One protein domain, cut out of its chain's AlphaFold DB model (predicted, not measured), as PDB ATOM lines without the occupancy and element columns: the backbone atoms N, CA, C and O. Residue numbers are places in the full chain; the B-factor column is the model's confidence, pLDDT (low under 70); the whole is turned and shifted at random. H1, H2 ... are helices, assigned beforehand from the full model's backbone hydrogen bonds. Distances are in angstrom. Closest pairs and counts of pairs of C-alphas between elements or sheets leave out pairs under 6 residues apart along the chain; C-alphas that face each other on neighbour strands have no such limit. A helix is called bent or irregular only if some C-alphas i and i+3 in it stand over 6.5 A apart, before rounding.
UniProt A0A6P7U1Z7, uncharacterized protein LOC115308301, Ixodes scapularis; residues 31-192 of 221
ATOM      1  N   ASP A  31     197.388 306.322 234.863       85.38
ATOM      2  CA  ASP A  31     198.499 305.816 234.080       85.38
ATOM      3  C   ASP A  31     198.007 305.542 232.652       85.38
ATOM      4  O   ASP A  31     197.671 304.410 232.292       85.38
ATOM      5  N   ASP A  32     197.911 306.612 231.854       81.75
ATOM      6  CA  ASP A  32     197.468 306.553 230.451       81.75
ATOM      7  C   ASP A  32     198.326 305.570 229.636       81.75
ATOM      8  O   ASP A  32     197.823 304.877 228.748       81.75
ATOM      9  N   ALA A  33     199.623 305.478 229.958       83.69
ATOM     10  CA  ALA A  33     200.553 304.577 229.294       83.69
ATOM     11  C   ALA A  33     200.221 303.113 229.601       83.69
ATOM     12  O   ALA A  33     200.172 302.296 228.686       83.69
ATOM     13  N   ASN A  34     199.931 302.777 230.859       86.19
ATOM     14  CA  ASN A  34     199.518 301.427 231.240       86.19
ATOM     15  C   ASN A  34     198.181 301.021 230.598       86.19
ATOM     16  O   ASN A  34     198.061 299.907 230.090       86.19
ATOM     17  N   VAL A  35     197.199 301.932 230.551       84.19
ATOM     18  CA  VAL A  35     195.934 301.691 229.833       84.19
ATOM     19  C   VAL A  35     196.222 301.408 228.362       84.19
ATOM     20  O   VAL A  35     195.850 300.356 227.851       84.19
ATOM     21  N   THR A  36     196.951 302.302 227.698       81.81
ATOM     22  CA  THR A  36     197.260 302.197 226.267       81.81
ATOM     23  C   THR A  36     198.038 300.919 225.942       81.81
ATOM     24  O   THR A  36     197.697 300.231 224.983       81.81
ATOM     25  N   ASN A  37     199.020 300.543 226.765       87.38
ATOM     26  CA  ASN A  37     199.793 299.311 226.590       87.38
ATOM     27  C   ASN A  37     198.916 298.058 226.727       87.38
ATOM     28  O   ASN A  37     198.945 297.212 225.842       87.38
ATOM     29  N   CYS A  38     198.071 297.972 227.764       87.06
ATOM     30  CA  CYS A  38     197.129 296.854 227.930       87.06
ATOM     31  C   CYS A  38     196.208 296.695 226.710       87.06
ATOM     32  O   CYS A  38     195.938 295.581 226.263       87.06
ATOM     33  N   LEU A  39     195.751 297.809 226.134       85.88
ATOM     34  CA  LEU A  39     194.919 297.796 224.935       85.88
ATOM     35  C   LEU A  39     195.701 297.397 223.675       85.88
ATOM     36  O   LEU A  39     195.189 296.645 222.848       85.88
ATOM     37  N   HIS A  40     196.939 297.869 223.516       82.88
ATOM     38  CA  HIS A  40     197.796 297.508 222.383       82.88
ATOM     39  C   HIS A  40     198.225 296.041 222.404       82.88
ATOM     40  O   HIS A  40     198.211 295.401 221.350       82.88
ATOM     41  N   ASP A  41     198.525 295.494 223.582       84.69
ATOM     42  CA  ASP A  41     198.909 294.092 223.776       84.69
ATOM     43  C   ASP A  41     197.791 293.119 223.368       84.69
ATOM     44  O   ASP A  41     198.047 291.953 223.069       84.69
ATOM     45  N   PHE A  42     196.547 293.597 223.280       80.44
ATOM     46  CA  PHE A  42     195.432 292.822 222.748       80.44
ATOM     47  C   PHE A  42     195.533 292.591 221.237       80.44
ATOM     48  O   PHE A  42     195.055 291.568 220.760       80.44
ATOM     49  N   LEU A  43     196.116 293.517 220.465       80.69
ATOM     50  CA  LEU A  43     195.952 293.557 219.007       80.69
ATOM     51  C   LEU A  43     196.648 292.405 218.277       80.69
ATOM     52  O   LEU A  43     196.025 291.751 217.444       80.69
ATOM     53  N   GLU A  44     197.924 292.156 218.572       81.75
ATOM     54  CA  GLU A  44     198.712 291.124 217.881       81.75
ATOM     55  C   GLU A  44     198.158 289.705 218.106       81.75
ATOM     56  O   GLU A  44     197.873 289.011 217.123       81.75
ATOM     57  N   PRO A  45     197.898 289.257 219.350       83.38
ATOM     58  CA  PRO A  45     197.384 287.907 219.582       83.38
ATOM     59  C   PRO A  45     195.990 287.696 218.982       83.38
ATOM     60  O   PRO A  45     195.688 286.631 218.445       83.38
ATOM     61  N   ILE A  46     195.135 288.721 219.008       81.75
ATOM     62  CA  ILE A  46     193.804 288.644 218.404       81.75
ATOM     63  C   ILE A  46     193.858 288.607 216.877       81.75
ATOM     64  O   ILE A  46     193.059 287.885 216.280       81.75
ATOM     65  N   ASN A  47     194.809 289.293 216.234       83.75
ATOM     66  CA  ASN A  47     195.030 289.138 214.793       83.75
ATOM     67  C   ASN A  47     195.336 287.673 214.450       83.75
ATOM     68  O   ASN A  47     194.713 287.118 213.547       83.75
ATOM     69  N   ALA A  48     196.215 287.026 215.220       84.62
ATOM     70  CA  ALA A  48     196.542 285.613 215.031       84.62
ATOM     71  C   ALA A  48     195.323 284.697 215.249       84.62
ATOM     72  O   ALA A  48     195.119 283.733 214.507       84.62
ATOM     73  N   ILE A  49     194.464 285.006 216.226       85.38
ATOM     74  CA  ILE A  49     193.200 284.282 216.440       85.38
ATOM     75  C   ILE A  49     192.281 284.419 215.227       85.38
ATOM     76  O   ILE A  49     191.734 283.425 214.755       85.38
ATOM     77  N   ILE A  50     192.104 285.627 214.694       83.38
ATOM     78  CA  ILE A  50     191.271 285.837 213.506       83.38
ATOM     79  C   ILE A  50     191.855 285.093 212.302       83.38
ATOM     80  O   ILE A  50     191.123 284.385 211.622       83.38
ATOM     81  N   GLU A  51     193.162 285.156 212.062       83.50
ATOM     82  CA  GLU A  51     193.796 284.443 210.943       83.50
ATOM     83  C   GLU A  51     193.652 282.918 211.046       83.50
ATOM     84  O   GLU A  51     193.351 282.251 210.057       83.50
ATOM     85  N   THR A  52     193.813 282.361 212.246       84.12
ATOM     86  CA  THR A  52     193.667 280.915 212.480       84.12
ATOM     87  C   THR A  52     192.213 280.450 212.448       84.12
ATOM     88  O   THR A  52     191.941 279.308 212.075       84.12
ATOM     89  N   THR A  53     191.262 281.320 212.795       83.81
ATOM     90  CA  THR A  53     189.829 280.995 212.765       83.81
ATOM     91  C   THR A  53     189.175 281.266 211.415       83.81
ATOM     92  O   THR A  53     188.166 280.638 211.100       83.81
ATOM     93  N   MET A  54     189.743 282.137 210.580       82.81
ATOM     94  CA  MET A  54     189.178 282.521 209.285       82.81
ATOM     95  C   MET A  54     189.743 281.687 208.123       82.81
ATOM     96  O   MET A  54     190.308 282.209 207.159       82.81
ATOM     97  N   THR A  55     189.601 280.362 208.215       82.88
ATOM     98  CA  THR A  55     189.989 279.416 207.155       82.88
ATOM     99  C   THR A  55     188.767 278.927 206.386       82.88
ATOM    100  O   THR A  55     187.680 278.848 206.941       82.88
ATOM    101  N   LYS A  56     188.914 278.501 205.123       80.56
ATOM    102  CA  LYS A  56     187.782 278.029 204.292       80.56
ATOM    103  C   LYS A  56     186.960 276.902 204.942       80.56
ATOM    104  O   LYS A  56     185.766 276.766 204.685       80.56
ATOM    105  N   GLN A  57     187.598 276.065 205.757       83.88
ATOM    106  CA  GLN A  57     186.944 274.976 206.483       83.88
ATOM    107  C   GLN A  57     186.266 275.442 207.783       83.88
ATOM    108  O   GLN A  57     185.417 274.721 208.312       83.88
ATOM    109  N   GLY A  58     186.596 276.645 208.253       85.38
ATOM    110  CA  GLY A  58     186.294 277.141 209.586       85.38
ATOM    111  C   GLY A  58     187.234 276.554 210.644       85.38
ATOM    112  O   GLY A  58     187.972 275.605 210.370       85.38
ATOM    113  N   PRO A  59     187.211 277.102 211.867       89.31
ATOM    114  CA  PRO A  59     188.018 276.582 212.962       89.31
ATOM    115  C   PRO A  59     187.460 275.242 213.446       89.31
ATOM    116  O   PRO A  59     186.245 275.020 213.438       89.31
ATOM    117  N   ASP A  60     188.328 274.347 213.911       91.00
ATOM    118  CA  ASP A  60     187.895 273.188 214.690       91.00
ATOM    119  C   ASP A  60     187.643 273.568 216.159       91.00
ATOM    120  O   ASP A  60     187.865 274.701 216.595       91.00
ATOM    121  N   ARG A  61     187.119 272.614 216.936       89.38
ATOM    122  CA  ARG A  61     186.759 272.865 218.337       89.38
ATOM    123  C   ARG A  61     187.982 273.172 219.204       89.38
ATOM    124  O   ARG A  61     187.890 274.011 220.092       89.38
ATOM    125  N   GLU A  62     189.115 272.527 218.942       91.50
ATOM    126  CA  GLU A  62     190.350 272.747 219.701       91.50
ATOM    127  C   GLU A  62     190.896 274.162 219.469       91.50
ATOM    128  O   GLU A  62     191.231 274.865 220.425       91.50
ATOM    129  N   THR A  63     190.880 274.621 218.216       91.44
ATOM    130  CA  THR A  63     191.238 275.986 217.814       91.44
ATOM    131  C   THR A  63     190.326 277.007 218.490       91.44
ATOM    132  O   THR A  63     190.809 277.993 219.043       91.44
ATOM    133  N   MET A  64     189.012 276.758 218.520       90.75
ATOM    134  CA  MET A  64     188.055 277.636 219.206       90.75
ATOM    135  C   MET A  64     188.277 277.691 220.721       90.75
ATOM    136  O   MET A  64     188.216 278.765 221.317       90.75
ATOM    137  N   GLU A  65     188.566 276.557 221.358       92.56
ATOM    138  CA  GLU A  65     188.870 276.505 222.791       92.56
ATOM    139  C   GLU A  65     190.176 277.242 223.119       92.56
ATOM    140  O   GLU A  65     190.245 277.959 224.121       92.56
ATOM    141  N   ALA A  66     191.203 277.103 222.275       92.38
ATOM    142  CA  ALA A  66     192.452 277.847 222.401       92.38
ATOM    143  C   ALA A  66     192.225 279.355 222.237       92.38
ATOM    144  O   ALA A  66     192.630 280.124 223.108       92.38
ATOM    145  N   ALA A  67     191.492 279.764 221.198       90.38
ATOM    146  CA  ALA A  67     191.105 281.151 220.976       90.38
ATOM    147  C   ALA A  67     190.338 281.723 222.177       90.38
ATOM    148  O   ALA A  67     190.673 282.794 222.672       90.38
ATOM    149  N   CYS A  68     189.357 280.993 222.713       92.31
ATOM    150  CA  CYS A  68     188.599 281.425 223.887       92.31
ATOM    151  C   CYS A  68     189.495 281.670 225.113       92.31
ATOM    152  O   CYS A  68     189.336 282.686 225.805       92.31
ATOM    153  N   ARG A  69     190.440 280.760 225.391       92.75
ATOM    154  CA  ARG A  69     191.405 280.923 226.492       92.75
ATOM    155  C   ARG A  69     192.278 282.155 226.285       92.75
ATOM    156  O   ARG A  69     192.426 282.940 227.218       92.75
ATOM    157  N   GLU A  70     192.783 282.341 225.072       90.50
ATOM    158  CA  GLU A  70     193.654 283.460 224.724       90.50
ATOM    159  C   GLU A  70     192.923 284.801 224.861       90.50
ATOM    160  O   GLU A  70     193.346 285.648 225.645       90.50
ATOM    161  N   VAL A  71     191.744 284.966 224.244       88.69
ATOM    162  CA  VAL A  71     190.929 286.191 224.390       88.69
ATOM    163  C   VAL A  71     190.603 286.476 225.857       88.69
ATOM    164  O   VAL A  71     190.628 287.624 226.300       88.69
ATOM    165  N   THR A  72     190.305 285.439 226.642       90.56
ATOM    166  CA  THR A  72     190.029 285.593 228.078       90.56
ATOM    167  C   THR A  72     191.258 286.068 228.853       90.56
ATOM    168  O   THR A  72     191.111 286.882 229.766       90.56
ATOM    169  N   SER A  73     192.445 285.577 228.490       88.62
ATOM    170  CA  SER A  73     193.722 285.977 229.081       88.62
ATOM    171  C   SER A  73     194.038 287.441 228.779       88.62
ATOM    172  O   SER A  73     194.270 288.218 229.705       88.62
ATOM    173  N   LEU A  74     193.933 287.854 227.512       85.25
ATOM    174  CA  LEU A  74     194.193 289.234 227.087       85.25
ATOM    175  C   LEU A  74     193.257 290.227 227.786       85.25
ATOM    176  O   LEU A  74     193.671 291.303 228.204       85.25
ATOM    177  N   LEU A  75     192.001 289.833 228.014       86.00
ATOM    178  CA  LEU A  75     191.021 290.662 228.720       86.00
ATOM    179  C   LEU A  75     191.215 290.749 230.233       86.00
ATOM    180  O   LEU A  75     190.441 291.415 230.922       86.00
ATOM    181  N   SER A  76     192.205 290.059 230.790       86.12
ATOM    182  CA  SER A  76     192.492 290.156 232.218       86.12
ATOM    183  C   SER A  76     193.166 291.478 232.594       86.12
ATOM    184  O   SER A  76     192.917 291.962 233.700       86.12
ATOM    185  N   CYS A  77     193.939 292.093 231.686       84.88
ATOM    186  CA  CYS A  77     194.658 293.336 231.976       84.88
ATOM    187  C   CYS A  77     193.698 294.501 232.250       84.88
ATOM    188  O   CYS A  77     193.920 295.270 233.185       84.88
ATOM    189  N   THR A  78     192.557 294.564 231.549       81.31
ATOM    190  CA  THR A  78     191.573 295.646 231.728       81.31
ATOM    191  C   THR A  78     190.940 295.659 233.118       81.31
ATOM    192  O   THR A  78     190.534 296.709 233.603       81.31
ATOM    193  N   ARG A  79     190.906 294.517 233.820       79.25
ATOM    194  CA  ARG A  79     190.361 294.424 235.189       79.25
ATOM    195  C   ARG A  79     191.217 295.137 236.234       79.25
ATOM    196  O   ARG A  79     190.728 295.384 237.331       79.25
ATOM    197  N   GLN A  80     192.488 295.387 235.927       76.38
ATOM    198  CA  GLN A  80     193.456 295.986 236.847       76.38
ATOM    199  C   GLN A  80     193.703 297.472 236.549       76.38
ATOM    200  O   GLN A  80     194.436 298.131 237.287       76.38
ATOM    201  N   LEU A  81     193.091 298.012 235.491       83.06
ATOM    202  CA  LEU A  81     193.252 299.409 235.110       83.06
ATOM    203  C   LEU A  81     192.467 300.323 236.059       83.06
ATOM    204  O   LEU A  81     191.269 300.153 236.277       83.06
ATOM    205  N   THR A  82     193.146 301.331 236.605       81.88
ATOM    206  CA  THR A  82     192.504 302.396 237.386       81.88
ATOM    207  C   THR A  82     192.252 303.588 236.474       81.88
ATOM    208  O   THR A  82     193.156 304.387 236.244       81.88
ATOM    209  N   ILE A  83     191.027 303.708 235.951       84.56
ATOM    210  CA  ILE A  83     190.693 304.751 234.963       84.56
ATOM    211  C   ILE A  83     189.992 305.991 235.535       84.56
ATOM    212  O   ILE A  83     189.705 306.940 234.807       84.56
ATOM    213  N   SER A  84     189.696 306.024 236.838       82.19
ATOM    214  CA  SER A  84     188.911 307.097 237.475       82.19
ATOM    215  C   SER A  84     189.515 308.490 237.285       82.19
ATOM    216  O   SER A  84     188.772 309.448 237.049       82.19
ATOM    217  N   GLY A  85     190.844 308.598 237.329       82.88
ATOM    218  CA  GLY A  85     191.568 309.852 237.119       82.88
ATOM    219  C   GLY A  85     191.933 310.162 235.669       82.88
ATOM    220  O   GLY A  85     192.581 311.177 235.437       82.88
ATOM    221  N   CYS A  86     191.567 309.308 234.706       85.19
ATOM    222  CA  CYS A  86     191.931 309.504 233.302       85.19
ATOM    223  C   CYS A  86     191.044 310.549 232.627       85.19
ATOM    224  O   CYS A  86     189.951 310.884 233.114       85.19
ATOM    225  N   SER A  87     191.511 311.032 231.473       85.94
ATOM    226  CA  SER A  87     190.713 311.868 230.582       85.94
ATOM    227  C   SER A  87     189.438 311.138 230.139       85.94
ATOM    228  O   SER A  87     189.360 309.906 230.152       85.94
ATOM    229  N   GLU A  88     188.415 311.897 229.740       85.62
ATOM    230  CA  GLU A  88     187.182 311.297 229.217       85.62
ATOM    231  C   GLU A  88     187.448 310.484 227.940       85.62
ATOM    232  O   GLU A  88     186.825 309.453 227.730       85.62
ATOM    233  N   GLU A  89     188.425 310.892 227.128       83.56
ATOM    234  CA  GLU A  89     188.850 310.148 225.940       83.56
ATOM    235  C   GLU A  89     189.341 308.738 226.293       83.56
ATOM    236  O   GLU A  89     188.855 307.761 225.726       83.56
ATOM    237  N   ILE A  90     190.229 308.614 227.284       83.94
ATOM    238  CA  ILE A  90     190.767 307.321 227.730       83.94
ATOM    239  C   ILE A  90     189.680 306.453 228.373       83.94
ATOM    240  O   ILE A  90     189.634 305.244 228.149       83.94
ATOM    241  N   LYS A  91     188.754 307.060 229.124       86.94
ATOM    242  CA  LYS A  91     187.595 306.348 229.688       86.94
ATOM    243  C   LYS A  91     186.676 305.796 228.599       86.94
ATOM    244  O   LYS A  91     186.235 304.656 228.695       86.94
ATOM    245  N   GLN A  92     186.394 306.586 227.562       86.12
ATOM    246  CA  GLN A  92     185.568 306.148 226.434       86.12
ATOM    247  C   GLN A  92     186.264 305.073 225.596       86.12
ATOM    248  O   GLN A  92     185.617 304.104 225.196       86.12
ATOM    249  N   LEU A  93     187.569 305.216 225.360       86.00
ATOM    250  CA  LEU A  93     188.395 304.208 224.699       86.00
ATOM    251  C   LEU A  93     188.291 302.859 225.419       86.00
ATOM    252  O   LEU A  93     187.958 301.848 224.803       86.00
ATOM    253  N   GLU A  94     188.541 302.860 226.728       86.50
ATOM    254  CA  GLU A  94     188.508 301.659 227.559       86.50
ATOM    255  C   GLU A  94     187.117 301.014 227.557       86.50
ATOM    256  O   GLU A  94     186.998 299.811 227.313       86.50
ATOM    257  N   LEU A  95     186.062 301.819 227.704       87.19
ATOM    258  CA  LEU A  95     184.679 301.348 227.689       87.19
ATOM    259  C   LEU A  95     184.307 300.687 226.352       87.19
ATOM    260  O   LEU A  95     183.707 299.606 226.330       87.19
ATOM    261  N   ASN A  96     184.641 301.332 225.230       87.19
ATOM    262  CA  ASN A  96     184.351 300.814 223.893       87.19
ATOM    263  C   ASN A  96     185.121 299.522 223.629       87.19
ATOM    264  O   ASN A  96     184.527 298.518 223.217       87.19
ATOM    265  N   PHE A  97     186.412 299.515 223.957       86.12
ATOM    266  CA  PHE A  97     187.246 298.333 223.850       86.12
ATOM    267  C   PHE A  97     186.700 297.179 224.694       86.12
ATOM    268  O   PHE A  97     186.522 296.076 224.170       86.12
ATOM    269  N   GLN A  98     186.372 297.410 225.970       86.44
ATOM    270  CA  GLN A  98     185.795 296.389 226.846       86.44
ATOM    271  C   GLN A  98     184.503 295.826 226.258       86.44
ATOM    272  O   GLN A  98     184.331 294.612 226.180       86.44
ATOM    273  N   LYS A  99     183.590 296.689 225.808       88.56
ATOM    274  CA  LYS A  99     182.318 296.251 225.231       88.56
ATOM    275  C   LYS A  99     182.536 295.316 224.038       88.56
ATOM    276  O   LYS A  99     181.954 294.231 224.006       88.56
ATOM    277  N   ARG A 100     183.379 295.709 223.082       87.38
ATOM    278  CA  ARG A 100     183.628 294.937 221.853       87.38
ATOM    279  C   ARG A 100     184.368 293.641 222.126       87.38
ATOM    280  O   ARG A 100     183.982 292.584 221.635       87.38
ATOM    281  N   SER A 101     185.402 293.697 222.952       85.06
ATOM    282  CA  SER A 101     186.190 292.520 223.308       85.06
ATOM    283  C   SER A 101     185.395 291.509 224.141       85.06
ATOM    284  O   SER A 101     185.527 290.303 223.931       85.06
ATOM    285  N   LEU A 102     184.485 291.961 225.013       88.38
ATOM    286  CA  LEU A 102     183.531 291.087 225.703       88.38
ATOM    287  C   LEU A 102     182.563 290.408 224.730       88.38
ATOM    288  O   LEU A 102     182.258 289.228 224.919       88.38
ATOM    289  N   GLN A 103     182.107 291.116 223.691       88.44
ATOM    290  CA  GLN A 103     181.283 290.528 222.632       88.44
ATOM    291  C   GLN A 103     182.071 289.467 221.858       88.44
ATOM    292  O   GLN A 103     181.617 288.326 221.784       88.44
ATOM    293  N   VAL A 104     183.286 289.784 221.399       87.81
ATOM    294  CA  VAL A 104     184.192 288.827 220.738       87.81
ATOM    295  C   VAL A 104     184.395 287.586 221.609       87.81
ATOM    296  O   VAL A 104     184.142 286.471 221.155       87.81
ATOM    297  N   ARG A 105     184.745 287.764 222.890       90.81
ATOM    298  CA  ARG A 105     184.902 286.657 223.843       90.81
ATOM    299  C   ARG A 105     183.626 285.829 223.967       90.81
ATOM    300  O   ARG A 105     183.692 284.606 223.926       90.81
ATOM    301  N   SER A 106     182.471 286.471 224.154       87.69
ATOM    302  CA  SER A 106     181.202 285.757 224.344       87.69
ATOM    303  C   SER A 106     180.839 284.883 223.150       87.69
ATOM    304  O   SER A 106     180.321 283.791 223.342       87.69
ATOM    305  N   LEU A 107     181.151 285.342 221.942       87.06
ATOM    306  CA  LEU A 107     180.854 284.626 220.716       87.06
ATOM    307  C   LEU A 107     181.872 283.498 220.504       87.06
ATOM    308  O   LEU A 107     181.472 282.355 220.324       87.06
ATOM    309  N   ILE A 108     183.176 283.770 220.626       89.12
ATOM    310  CA  ILE A 108     184.230 282.753 220.452       89.12
ATOM    311  C   ILE A 108     184.101 281.612 221.473       89.12
ATOM    312  O   ILE A 108     184.267 280.448 221.129       89.12
ATOM    313  N   CYS A 109     183.780 281.921 222.727       91.69
ATOM    314  CA  CYS A 109     183.720 280.926 223.798       91.69
ATOM    315  C   CYS A 109     182.439 280.070 223.816       91.69
ATOM    316  O   CYS A 109     182.284 279.244 224.715       91.69
ATOM    317  N   GLN A 110     181.501 280.277 222.888       91.19
ATOM    318  CA  GLN A 110     180.244 279.529 222.827       91.19
ATOM    319  C   GLN A 110     180.190 278.612 221.599       91.19
ATOM    320  O   GLN A 110     180.568 279.002 220.494       91.19
ATOM    321  N   ASP A 111     179.590 277.427 221.753       87.50
ATOM    322  CA  ASP A 111     179.365 276.477 220.649       87.50
ATOM    323  C   ASP A 111     178.528 277.071 219.499       87.50
ATOM    324  O   ASP A 111     178.640 276.671 218.337       87.50
ATOM    325  N   SER A 112     177.635 278.013 219.813       88.38
ATOM    326  CA  SER A 112     176.879 278.781 218.818       88.38
ATOM    327  C   SER A 112     177.801 279.640 217.955       88.38
ATOM    328  O   SER A 112     177.626 279.666 216.737       88.38
ATOM    329  N   GLY A 113     178.799 280.292 218.553       87.12
ATOM    330  CA  GLY A 113     179.772 281.089 217.819       87.12
ATOM    331  C   GLY A 113     180.745 280.237 217.017       87.12
ATOM    332  O   GLY A 113     181.029 280.599 215.880       87.12
ATOM    333  N   HIS A 114     181.153 279.061 217.514       90.69
ATOM    334  CA  HIS A 114     181.916 278.095 216.708       90.69
ATOM    335  C   HIS A 114     181.169 277.736 215.420       90.69
ATOM    336  O   HIS A 114     181.691 277.929 214.323       90.69
ATOM    337  N   ARG A 115     179.917 277.281 215.537       92.44
ATOM    338  CA  ARG A 115     179.093 276.952 214.365       92.44
ATOM    339  C   ARG A 115     178.915 278.150 213.441       92.44
ATOM    340  O   ARG A 115     179.025 277.997 212.230       92.44
ATOM    341  N   SER A 116     178.678 279.334 213.997       93.94
ATOM    342  CA  SER A 116     178.486 280.542 213.199       93.94
ATOM    343  C   SER A 116     179.748 280.965 212.446       93.94
ATOM    344  O   SER A 116     179.654 281.337 211.281       93.94
ATOM    345  N   LEU A 117     180.931 280.841 213.054       92.19
ATOM    346  CA  LEU A 117     182.212 281.088 212.388       92.19
ATOM    347  C   LEU A 117     182.492 280.060 211.292       92.19
ATOM    348  O   LEU A 117     182.991 280.430 210.234       92.19
ATOM    349  N   VAL A 118     182.145 278.788 211.496       93.44
ATOM    350  CA  VAL A 118     182.247 277.766 210.441       93.44
ATOM    351  C   VAL A 118     181.340 278.113 209.255       93.44
ATOM    352  O   VAL A 118     181.780 278.057 208.109       93.44
ATOM    353  N   GLU A 119     180.094 278.512 209.514       95.12
ATOM    354  CA  GLU A 119     179.155 278.926 208.465       95.12
ATOM    355  C   GLU A 119     179.607 280.205 207.751       95.12
ATOM    356  O   GLU A 119     179.559 280.270 206.523       95.12
ATOM    357  N   LEU A 120     180.114 281.194 208.494       95.06
ATOM    358  CA  LEU A 120     180.699 282.407 207.926       95.06
ATOM    359  C   LEU A 120     181.843 282.070 206.972       95.06
ATOM    360  O   LEU A 120     181.851 282.528 205.836       95.06
ATOM    361  N   ASN A 121     182.790 281.251 207.421       92.69
ATOM    362  CA  ASN A 121     183.975 280.887 206.654       92.69
ATOM    363  C   ASN A 121     183.663 280.139 205.359       92.69
ATOM    364  O   ASN A 121     184.314 280.353 204.338       92.69
ATOM    365  N   ARG A 122     182.657 279.261 205.392       92.94
ATOM    366  CA  ARG A 122     182.185 278.552 204.196       92.94
ATOM    367  C   ARG A 122     181.490 279.475 203.209       92.94
ATOM    368  O   ARG A 122     181.500 279.191 202.015       92.94
ATOM    369  N   CYS A 123     180.848 280.518 203.719       94.94
ATOM    370  CA  CYS A 123     180.057 281.433 202.925       94.94
ATOM    371  C   CYS A 123     180.869 282.587 202.326       94.94
ATOM    372  O   CYS A 123     180.578 282.992 201.203       94.94
ATOM    373  N   VAL A 124     181.846 283.121 203.068       94.25
ATOM    374  CA  VAL A 124     182.640 284.285 202.656       94.25
ATOM    375  C   VAL A 124     183.146 284.112 201.228       94.25
ATOM    376  O   VAL A 124     183.835 283.140 200.901       94.25
ATOM    377  N   ASP A 125     182.830 285.091 200.387       93.81
ATOM    378  CA  ASP A 125     183.289 285.119 199.011       93.81
ATOM    379  C   ASP A 125     184.757 285.564 198.973       93.81
ATOM    380  O   ASP A 125     185.102 286.743 199.104       93.81
ATOM    381  N   GLY A 126     185.642 284.578 198.830       90.69
ATOM    382  CA  GLY A 126     187.082 284.804 198.783       90.69
ATOM    383  C   GLY A 126     187.533 285.656 197.595       90.69
ATOM    384  O   GLY A 126     188.514 286.383 197.739       90.69
ATOM    385  N   GLU A 127     186.829 285.610 196.459       92.62
ATOM    386  CA  GLU A 127     187.163 286.390 195.260       92.62
ATOM    387  C   GLU A 127     186.795 287.863 195.457       92.62
ATOM    388  O   GLU A 127     187.621 288.743 195.198       92.62
ATOM    389  N   ILE A 128     185.602 288.138 195.996       93.56
ATOM    390  CA  ILE A 128     185.183 289.495 196.377       93.56
ATOM    391  C   ILE A 128     186.152 290.067 197.412       93.56
ATOM    392  O   ILE A 128     186.613 291.202 197.255       93.56
ATOM    393  N   ARG A 129     186.498 289.284 198.444       91.75
ATOM    394  CA  ARG A 129     187.437 289.711 199.489       91.75
ATOM    395  C   ARG A 129     188.799 290.062 198.899       91.75
ATOM    396  O   ARG A 129     189.283 291.166 199.126       91.75
ATOM    397  N   GLN A 130     189.394 289.147 198.134       90.25
ATOM    398  CA  GLN A 130     190.719 289.332 197.546       90.25
ATOM    399  C   GLN A 130     190.745 290.534 196.595       90.25
ATOM    400  O   GLN A 130     191.586 291.417 196.741       90.25
ATOM    401  N   THR A 131     189.782 290.614 195.674       92.00
ATOM    402  CA  THR A 131     189.679 291.720 194.708       92.00
ATOM    403  C   THR A 131     189.503 293.070 195.406       92.00
ATOM    404  O   THR A 131     189.972 294.100 194.917       92.00
ATOM    405  N   CYS A 132     188.801 293.092 196.541       90.88
ATOM    406  CA  CYS A 132     188.667 294.289 197.357       90.88
ATOM    407  C   CYS A 132     189.993 294.645 198.044       90.88
ATOM    408  O   CYS A 132     190.467 295.766 197.881       90.88
ATOM    409  N   GLU A 133     190.631 293.698 198.740       87.38
ATOM    410  CA  GLU A 133     191.894 293.918 199.462       87.38
ATOM    411  C   GLU A 133     193.028 294.383 198.529       87.38
ATOM    412  O   GLU A 133     193.771 295.303 198.879       87.38
ATOM    413  N   GLU A 134     193.123 293.845 197.310       86.50
ATOM    414  CA  GLU A 134     194.099 294.277 196.296       86.50
ATOM    415  C   GLU A 134     193.962 295.766 195.931       86.50
ATOM    416  O   GLU A 134     194.959 296.436 195.658       86.50
ATOM    417  N   LYS A 135     192.745 296.323 195.988       82.44
ATOM    418  CA  LYS A 135     192.490 297.756 195.748       82.44
ATOM    419  C   LYS A 135     192.826 298.634 196.953       82.44
ATOM    420  O   LYS A 135     193.013 299.838 196.783       82.44
ATOM    421  N   VAL A 136     192.900 298.056 198.151       77.06
ATOM    422  CA  VAL A 136     193.238 298.757 199.400       77.06
ATOM    423  C   VAL A 136     194.756 298.908 199.567       77.06
ATOM    424  O   VAL A 136     195.215 299.919 200.097       77.06
ATOM    425  N   TYR A 137     195.542 297.944 199.076       65.44
ATOM    426  CA  TYR A 137     196.997 297.876 199.267       65.44
ATOM    427  C   TYR A 137     197.876 298.986 198.635       65.44
ATOM    428  O   TYR A 137     198.931 299.254 199.210       65.44
ATOM    429  N   PRO A 138     197.540 299.679 197.524       55.97
ATOM    430  CA  PRO A 138     198.509 300.575 196.884       55.97
ATOM    431  C   PRO A 138     198.705 301.948 197.559       55.97
ATOM    432  O   PRO A 138     199.398 302.783 196.985       55.97
ATOM    433  N   GLN A 139     198.132 302.230 198.741       52.12
ATOM    434  CA  GLN A 139     198.138 303.594 199.315       52.12
ATOM    435  C   GLN A 139     198.848 303.776 200.676       52.12
ATOM    436  O   GLN A 139     198.852 304.888 201.194       52.12
ATOM    437  N   ALA A 140     199.469 302.752 201.271       52.19
ATOM    438  CA  ALA A 140     199.878 302.779 202.684       52.19
ATOM    439  C   ALA A 140     201.299 303.306 202.980       52.19
ATOM    440  O   ALA A 140     202.224 302.506 203.054       52.19
ATOM    441  N   PHE A 141     201.464 304.618 203.233       50.22
ATOM    442  CA  PHE A 141     202.709 305.173 203.818       50.22
ATOM    443  C   PHE A 141     202.568 306.346 204.827       50.22
ATOM    444  O   PHE A 141     203.582 306.927 205.196       50.22
ATOM    445  N   GLU A 142     201.384 306.664 205.368       51.41
ATOM    446  CA  GLU A 142     201.238 307.658 206.464       51.41
ATOM    447  C   GLU A 142     200.268 307.182 207.569       51.41
ATOM    448  O   GLU A 142     199.490 306.256 207.364       51.41
ATOM    449  N   GLU A 143     200.307 307.788 208.760       50.22
ATOM    450  CA  GLU A 143     199.565 307.358 209.966       50.22
ATOM    451  C   GLU A 143     198.026 307.419 209.794       50.22
ATOM    452  O   GLU A 143     197.322 306.482 210.178       50.22
ATOM    453  N   ASP A 144     197.507 308.428 209.071       58.00
ATOM    454  CA  ASP A 144     196.096 308.498 208.623       58.00
ATOM    455  C   ASP A 144     195.745 307.376 207.620       58.00
ATOM    456  O   ASP A 144     194.583 306.986 207.451       58.00
ATOM    457  N   VAL A 145     196.757 306.775 206.987       62.12
ATOM    458  CA  VAL A 145     196.566 305.605 206.132       62.12
ATOM    459  C   VAL A 145     196.403 304.326 206.940       62.12
ATOM    460  O   VAL A 145     195.683 303.443 206.492       62.12
ATOM    461  N   GLY A 146     196.972 304.214 208.144       76.12
ATOM    462  CA  GLY A 146     196.797 303.029 208.990       76.12
ATOM    463  C   GLY A 146     195.331 302.805 209.369       76.12
ATOM    464  O   GLY A 146     194.776 301.727 209.147       76.12
ATOM    465  N   CYS A 147     194.665 303.850 209.863       83.31
ATOM    466  CA  CYS A 147     193.243 303.800 210.204       83.31
ATOM    467  C   CYS A 147     192.353 303.567 208.979       83.31
ATOM    468  O   CYS A 147     191.439 302.740 209.014       83.31
ATOM    469  N   ARG A 148     192.637 304.259 207.870       83.75
ATOM    470  CA  ARG A 148     191.925 304.076 206.599       83.75
ATOM    471  C   ARG A 148     192.098 302.665 206.046       83.75
ATOM    472  O   ARG A 148     191.131 302.075 205.583       83.75
ATOM    473  N   PHE A 149     193.299 302.109 206.139       84.00
ATOM    474  CA  PHE A 149     193.607 300.743 205.736       84.00
ATOM    475  C   PHE A 149     192.798 299.733 206.550       84.00
ATOM    476  O   PHE A 149     192.177 298.852 205.964       84.00
ATOM    477  N   ILE A 150     192.738 299.882 207.878       86.12
ATOM    478  CA  ILE A 150     191.959 298.985 208.745       86.12
ATOM    479  C   ILE A 150     190.464 299.073 208.422       86.12
ATOM    480  O   ILE A 150     189.818 298.035 208.299       86.12
ATOM    481  N   ARG A 151     189.920 300.284 208.225       88.06
ATOM    482  CA  ARG A 151     188.515 300.476 207.816       88.06
ATOM    483  C   ARG A 151     188.226 299.836 206.465       88.06
ATOM    484  O   ARG A 151     187.306 299.040 206.356       88.06
ATOM    485  N   ASN A 152     189.056 300.108 205.464       88.81
ATOM    486  CA  ASN A 152     188.895 299.522 204.139       88.81
ATOM    487  C   ASN A 152     189.012 297.989 204.184       88.81
ATOM    488  O   ASN A 152     188.253 297.295 203.515       88.81
ATOM    489  N   LYS A 153     189.932 297.446 204.995       88.69
ATOM    490  CA  LYS A 153     190.056 296.002 205.221       88.69
ATOM    491  C   LYS A 153     188.779 295.445 205.854       88.69
ATOM    492  O   LYS A 153     188.256 294.454 205.354       88.69
ATOM    493  N   MET A 154     188.246 296.094 206.890       91.88
ATOM    494  CA  MET A 154     186.961 295.735 207.500       91.88
ATOM    495  C   MET A 154     185.834 295.729 206.460       91.88
ATOM    496  O   MET A 154     185.119 294.736 206.349       91.88
ATOM    497  N   ASP A 155     185.713 296.782 205.654       92.88
ATOM    498  CA  ASP A 155     184.684 296.895 204.617       92.88
ATOM    499  C   ASP A 155     184.805 295.783 203.568       92.88
ATOM    500  O   ASP A 155     183.793 295.202 203.170       92.88
ATOM    501  N   CYS A 156     186.026 295.426 203.153       92.81
ATOM    502  CA  CYS A 156     186.264 294.300 202.248       92.81
ATOM    503  C   CYS A 156     185.784 292.977 202.843       92.81
ATOM    504  O   CYS A 156     185.083 292.213 202.175       92.81
ATOM    505  N   TRP A 157     186.116 292.725 204.108       92.81
ATOM    506  CA  TRP A 157     185.655 291.546 204.830       92.81
ATOM    507  C   TRP A 157     184.132 291.509 204.931       92.81
ATOM    508  O   TRP A 157     183.530 290.513 204.544       92.81
ATOM    509  N   LEU A 158     183.496 292.595 205.379       94.31
ATOM    510  CA  LEU A 158     182.041 292.671 205.532       94.31
ATOM    511  C   LEU A 158     181.310 292.550 204.190       94.31
ATOM    512  O   LEU A 158     180.286 291.868 204.117       94.31
ATOM    513  N   THR A 159     181.848 293.137 203.122       95.12
ATOM    514  CA  THR A 159     181.303 293.015 201.761       95.12
ATOM    515  C   THR A 159     181.356 291.572 201.271       95.12
ATOM    516  O   THR A 159     180.380 291.082 200.709       95.12
ATOM    517  N   ALA A 160     182.439 290.849 201.556       94.69
ATOM    518  CA  ALA A 160     182.565 289.432 201.221       94.69
ATOM    519  C   ALA A 160     181.591 288.521 201.995       94.69
ATOM    520  O   ALA A 160     181.434 287.357 201.642       94.69
ATOM    521  N   THR A 161     180.917 289.034 203.033       95.25
ATOM    522  CA  THR A 161     179.849 288.312 203.754       95.25
ATOM    523  C   THR A 161     178.445 288.576 203.197       95.25
ATOM    524  O   THR A 161     177.458 288.049 203.720       95.25
ATOM    525  N   VAL A 162     178.303 289.443 202.188       94.62
ATOM    526  CA  VAL A 162     176.992 289.766 201.609       94.62
ATOM    527  C   VAL A 162     176.397 288.512 200.971       94.62
ATOM    528  O   VAL A 162     177.024 287.864 200.143       94.62
ATOM    529  N   GLY A 163     175.164 288.176 201.359       94.12
ATOM    530  CA  GLY A 163     174.483 286.958 200.912       94.12
ATOM    531  C   GLY A 163     174.665 285.755 201.839       94.12
ATOM    532  O   GLY A 163     174.042 284.720 201.600       94.12
ATOM    533  N   CYS A 164     175.441 285.885 202.921       96.19
ATOM    534  CA  CYS A 164     175.568 284.810 203.895       96.19
ATOM    535  C   CYS A 164     174.280 284.505 204.656       96.19
ATOM    536  O   CYS A 164     173.475 285.405 204.917       96.19
ATOM    537  N   PRO A 165     174.070 283.225 205.023       96.38
ATOM    538  CA  PRO A 165     172.871 282.820 205.734       96.38
ATOM    539  C   PRO A 165     172.834 283.443 207.138       96.38
ATOM    540  O   PRO A 165     173.886 283.695 207.729       96.38
ATOM    541  N   PRO A 166     171.643 283.607 207.744       95.50
ATOM    542  CA  PRO A 166     171.518 284.115 209.113       95.50
ATOM    543  C   PRO A 166     172.316 283.319 210.159       95.50
ATOM    544  O   PRO A 166     172.720 283.875 211.177       95.50
ATOM    545  N   SER A 167     172.589 282.033 209.907       94.38
ATOM    546  CA  SER A 167     173.438 281.191 210.761       94.38
ATOM    547  C   SER A 167     174.882 281.694 210.878       94.38
ATOM    548  O   SER A 167     175.530 281.409 211.884       94.38
ATOM    549  N   ALA A 168     175.379 282.469 209.911       94.62
ATOM    550  CA  ALA A 168     176.694 283.112 209.942       94.62
ATOM    551  C   ALA A 168     176.706 284.453 210.707       94.62
ATOM    552  O   ALA A 168     177.767 285.057 210.860       94.62
ATOM    553  N   GLY A 169     175.546 284.930 211.182       93.31
ATOM    554  CA  GLY A 169     175.390 286.265 211.771       93.31
ATOM    555  C   GLY A 169     176.328 286.526 212.948       93.31
ATOM    556  O   GLY A 169     177.089 287.484 212.925       93.31
ATOM    557  N   SER A 170     176.368 285.622 213.927       92.06
ATOM    558  CA  SER A 170     177.271 285.754 215.076       92.06
ATOM    559  C   SER A 170     178.753 285.724 214.689       92.06
ATOM    560  O   SER A 170     179.552 286.436 215.286       92.06
ATOM    561  N   GLY A 171     179.143 284.942 213.680       91.25
ATOM    562  CA  GLY A 171     180.502 284.972 213.141       91.25
ATOM    563  C   GLY A 171     180.829 286.333 212.525       91.25
ATOM    564  O   GLY A 171     181.912 286.871 212.746       91.25
ATOM    565  N   ARG A 172     179.887 286.913 211.772       93.88
ATOM    566  CA  ARG A 172     180.039 288.256 211.197       93.88
ATOM    567  C   ARG A 172     180.172 289.316 212.294       93.88
ATOM    568  O   ARG A 172     181.027 290.187 212.175       93.88
ATOM    569  N   ASP A 173     179.410 289.191 213.380       92.38
ATOM    570  CA  ASP A 173     179.505 290.087 214.537       92.38
ATOM    571  C   ASP A 173     180.876 289.997 215.231       92.38
ATOM    572  O   ASP A 173     181.396 291.018 215.683       92.38
ATOM    573  N   VAL A 174     181.488 288.804 215.311       90.06
ATOM    574  CA  VAL A 174     182.873 288.647 215.810       90.06
ATOM    575  C   VAL A 174     183.833 289.461 214.954       90.06
ATOM    576  O   VAL A 174     184.622 290.236 215.491       90.06
ATOM    577  N   LEU A 175     183.748 289.295 213.633       91.19
ATOM    578  CA  LEU A 175     184.633 289.954 212.678       91.19
ATOM    579  C   LEU A 175     184.506 291.480 212.751       91.19
ATOM    580  O   LEU A 175     185.513 292.181 212.832       91.19
ATOM    581  N   GLU A 176     183.276 291.992 212.784       92.38
ATOM    582  CA  GLU A 176     182.999 293.424 212.905       92.38
ATOM    583  C   GLU A 176     183.520 293.996 214.232       92.38
ATOM    584  O   GLU A 176     184.247 294.991 214.239       92.38
ATOM    585  N   ASN A 177     183.215 293.352 215.364       91.00
ATOM    586  CA  ASN A 177     183.662 293.838 216.671       91.00
ATOM    587  C   ASN A 177     185.177 293.765 216.845       91.00
ATOM    588  O   ASN A 177     185.740 294.633 217.510       91.00
ATOM    589  N   TYR A 178     185.837 292.784 216.231       88.44
ATOM    590  CA  TYR A 178     187.292 292.727 216.162       88.44
ATOM    591  C   TYR A 178     187.863 293.966 215.461       88.44
ATOM    592  O   TYR A 178     188.652 294.690 216.067       88.44
ATOM    593  N   PHE A 179     187.436 294.263 214.230       90.06
ATOM    594  CA  PHE A 179     187.958 295.418 213.495       90.06
ATOM    595  C   PHE A 179     187.671 296.736 214.209       90.06
ATOM    596  O   PHE A 179     188.540 297.605 214.280       90.06
ATOM    597  N   LEU A 180     186.476 296.878 214.781       90.31
ATOM    598  CA  LEU A 180     186.127 298.070 215.538       90.31
ATOM    599  C   LEU A 180     186.966 298.205 216.819       90.31
ATOM    600  O   LEU A 180     187.378 299.314 217.136       90.31
ATOM    601  N   ALA A 181     187.298 297.106 217.507       87.38
ATOM    602  CA  ALA A 181     188.226 297.148 218.638       87.38
ATOM    603  C   ALA A 181     189.634 297.580 218.198       87.38
ATOM    604  O   ALA A 181     190.248 298.411 218.859       87.38
ATOM    605  N   VAL A 182     190.129 297.089 217.054       87.56
ATOM    606  CA  VAL A 182     191.419 297.528 216.489       87.56
ATOM    607  C   VAL A 182     191.409 299.034 216.194       87.56
ATOM    608  O   VAL A 182     192.392 299.722 216.473       87.56
ATOM    609  N   LEU A 183     190.307 299.554 215.646       87.31
ATOM    610  CA  LEU A 183     190.140 300.983 215.374       87.31
ATOM    611  C   LEU A 183     190.093 301.821 216.656       87.31
ATOM    612  O   LEU A 183     190.702 302.890 216.679       87.31
ATOM    613  N   ASP A 184     189.418 301.338 217.704       86.00
ATOM    614  CA  ASP A 184     189.367 302.011 219.004       86.00
ATOM    615  C   ASP A 184     190.784 302.124 219.591       86.00
ATOM    616  O   ASP A 184     191.258 303.230 219.833       86.00
ATOM    617  N   VAL A 185     191.521 301.009 219.708       83.62
ATOM    618  CA  VAL A 185     192.890 300.997 220.272       83.62
ATOM    619  C   VAL A 185     193.848 301.904 219.498       83.62
ATOM    620  O   VAL A 185     194.660 302.609 220.094       83.62
ATOM    621  N   ARG A 186     193.746 301.947 218.165       83.50
ATOM    622  CA  ARG A 186     194.570 302.837 217.330       83.50
ATOM    623  C   ARG A 186     194.090 304.290 217.294       83.50
ATOM    624  O   ARG A 186     194.609 305.068 216.501       83.50
ATOM    625  N   HIS A 187     193.119 304.658 218.128       80.38
ATOM    626  CA  HIS A 187     192.560 306.007 218.213       80.38
ATOM    627  C   HIS A 187     192.029 306.523 216.863       80.38
ATOM    628  O   HIS A 187     192.094 307.710 216.537       80.38
ATOM    629  N   CYS A 188     191.457 305.628 216.054       81.31
ATOM    630  CA  CYS A 188     190.967 305.925 214.711       81.31
ATOM    631  C   CYS A 188     189.588 306.606 214.727       81.31
ATOM    632  O   CYS A 188     188.672 306.188 214.014       81.31
ATOM    633  N   TYR A 189     189.423 307.662 215.524       69.88
ATOM    634  CA  TYR A 189     188.129 308.296 215.780       69.88
ATOM    635  C   TYR A 189     187.619 309.168 214.617       69.88
ATOM    636  O   TYR A 189     186.412 309.355 214.500       69.88
ATOM    637  N   ASN A 190     188.487 309.630 213.702       55.62
ATOM    638  CA  ASN A 190     188.122 310.656 212.705       55.62
ATOM    639  C   ASN A 190     188.494 310.392 211.233       55.62
ATOM    640  O   ASN A 190     188.185 311.219 210.376       55.62
ATOM    641  N   SER A 191     189.062 309.246 210.861       46.69
ATOM    642  CA  SER A 191     189.480 308.994 209.468       46.69
ATOM    643  C   SER A 191     188.326 308.509 208.563       46.69
ATOM    644  O   SER A 191     188.395 307.421 207.983       46.69
ATOM    645  N   GLY A 192     187.210 309.259 208.492       37.81
ATOM    646  CA  GLY A 192     186.139 309.024 207.499       37.81
ATOM    647  C   GLY A 192     184.674 309.209 207.923       37.81
ATOM    648  O   GLY A 192     183.789 308.822 207.170       37.81
TER     649      GLY A 192
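What this domain is: This is residues 31 to 192 of the 221 residues of the protein "uncharacterized protein LOC115308301" of Ixodes scapularis (UniProt A0A6P7U1Z7). Four helices, H5, H9, H8 and H7, stand side by side in a row, each running opposite to its neighbour, while H1, H2 and H3 form a second layer over the H5 and H9 part of that row. H6 crosses one end of H9, and the row's other part, H8 and H7, has no helix of the second layer over it. The printed part has 162 residues with nine named helices, H1 to H9 in chain order, and no named strand; its class is all helix. It is compact, with a radius of gyration of the C-alphas of 16.1 A and spans of 46 by 38 by 22 A.

Where its parts are: The longest helix, H5, holds residues 88 to 108, 30.0 A from C-alpha 88 at (187.182, 311.297, 229.217) to C-alpha 108. H9 is residues 166 to 185, 29.4 A, ending at C-alpha 185 at (192.890, 300.997, 220.272); it is irregular, with C-alphas 167 and 170 7.4 A apart. H8 is residues 143 to 159, 24.6 A. H7, residues 126 to 139, 21.8 A, is only just irregular: C-alphas 136 and 139 are 6.9 A apart. H1 spans residues 32 to 41, beginning at C-alpha 32 at (197.468, 306.553, 230.451), H2 43 to 53, H3 61 to 74 over 20.0 A, H4 77 to 80 and H6 111 to 123 over 18.4 A.

How they stand to each other: H5 and H9 are the hubs, touching four helices each. They touch each other at a shallow tilt of 29 degrees, opposite ways, closest at the C-alphas of Val 104 and Val 174, 5.1 A. H1, H2, H3, H5 and H9 make a bundle, helices grouped roughly lengthwise. H3 touches residues 101 to 108 of H5, closest at the C-alphas of Cys 68 and Ile 108, 5.7 A. H2 and H3 form a hairpin, closest at the C-alphas of Ile 49 and Ala 67, 5.9 A. H1 touches residues 90 to 97 of H5, closest at the C-alphas of Asp 32 and Ile 90, 7.3 A. H4 touches H1, the C-alphas of Cys 38 and Cys 77 being closest at 5.9 A. H6 touches residues 167 to 172 of H9, about perpendicular at 87 degrees, closest at the C-alphas of Leu 117 and Gly 171, 4.3 A. H8 and H9 form a hairpin at a shallow tilt of 3 degrees, closest at the C-alphas of Met 154 and Phe 179, 6.1 A. H7 and H8 form another, closest at the C-alphas of Cys 132 and Cys 156, 5.4 A. H7 and H9 are apart. Every O i to N i+4 pair is within hydrogen-bond range in H1, H2, H3, H5 and H6, against 7 of 10 in H7, 12 of 13 in H8 and 14 of 16 in H9; H4 is too short for such a pair.

The domain as a whole: The C-alphas farthest apart, of Gly 85 and Glu 127, are 48.2 A apart. The printed part has no cut, and no link is long. Mean pLDDT of the printed part is 85.3; residues 137 to 145 and 189 to 192 are under 70.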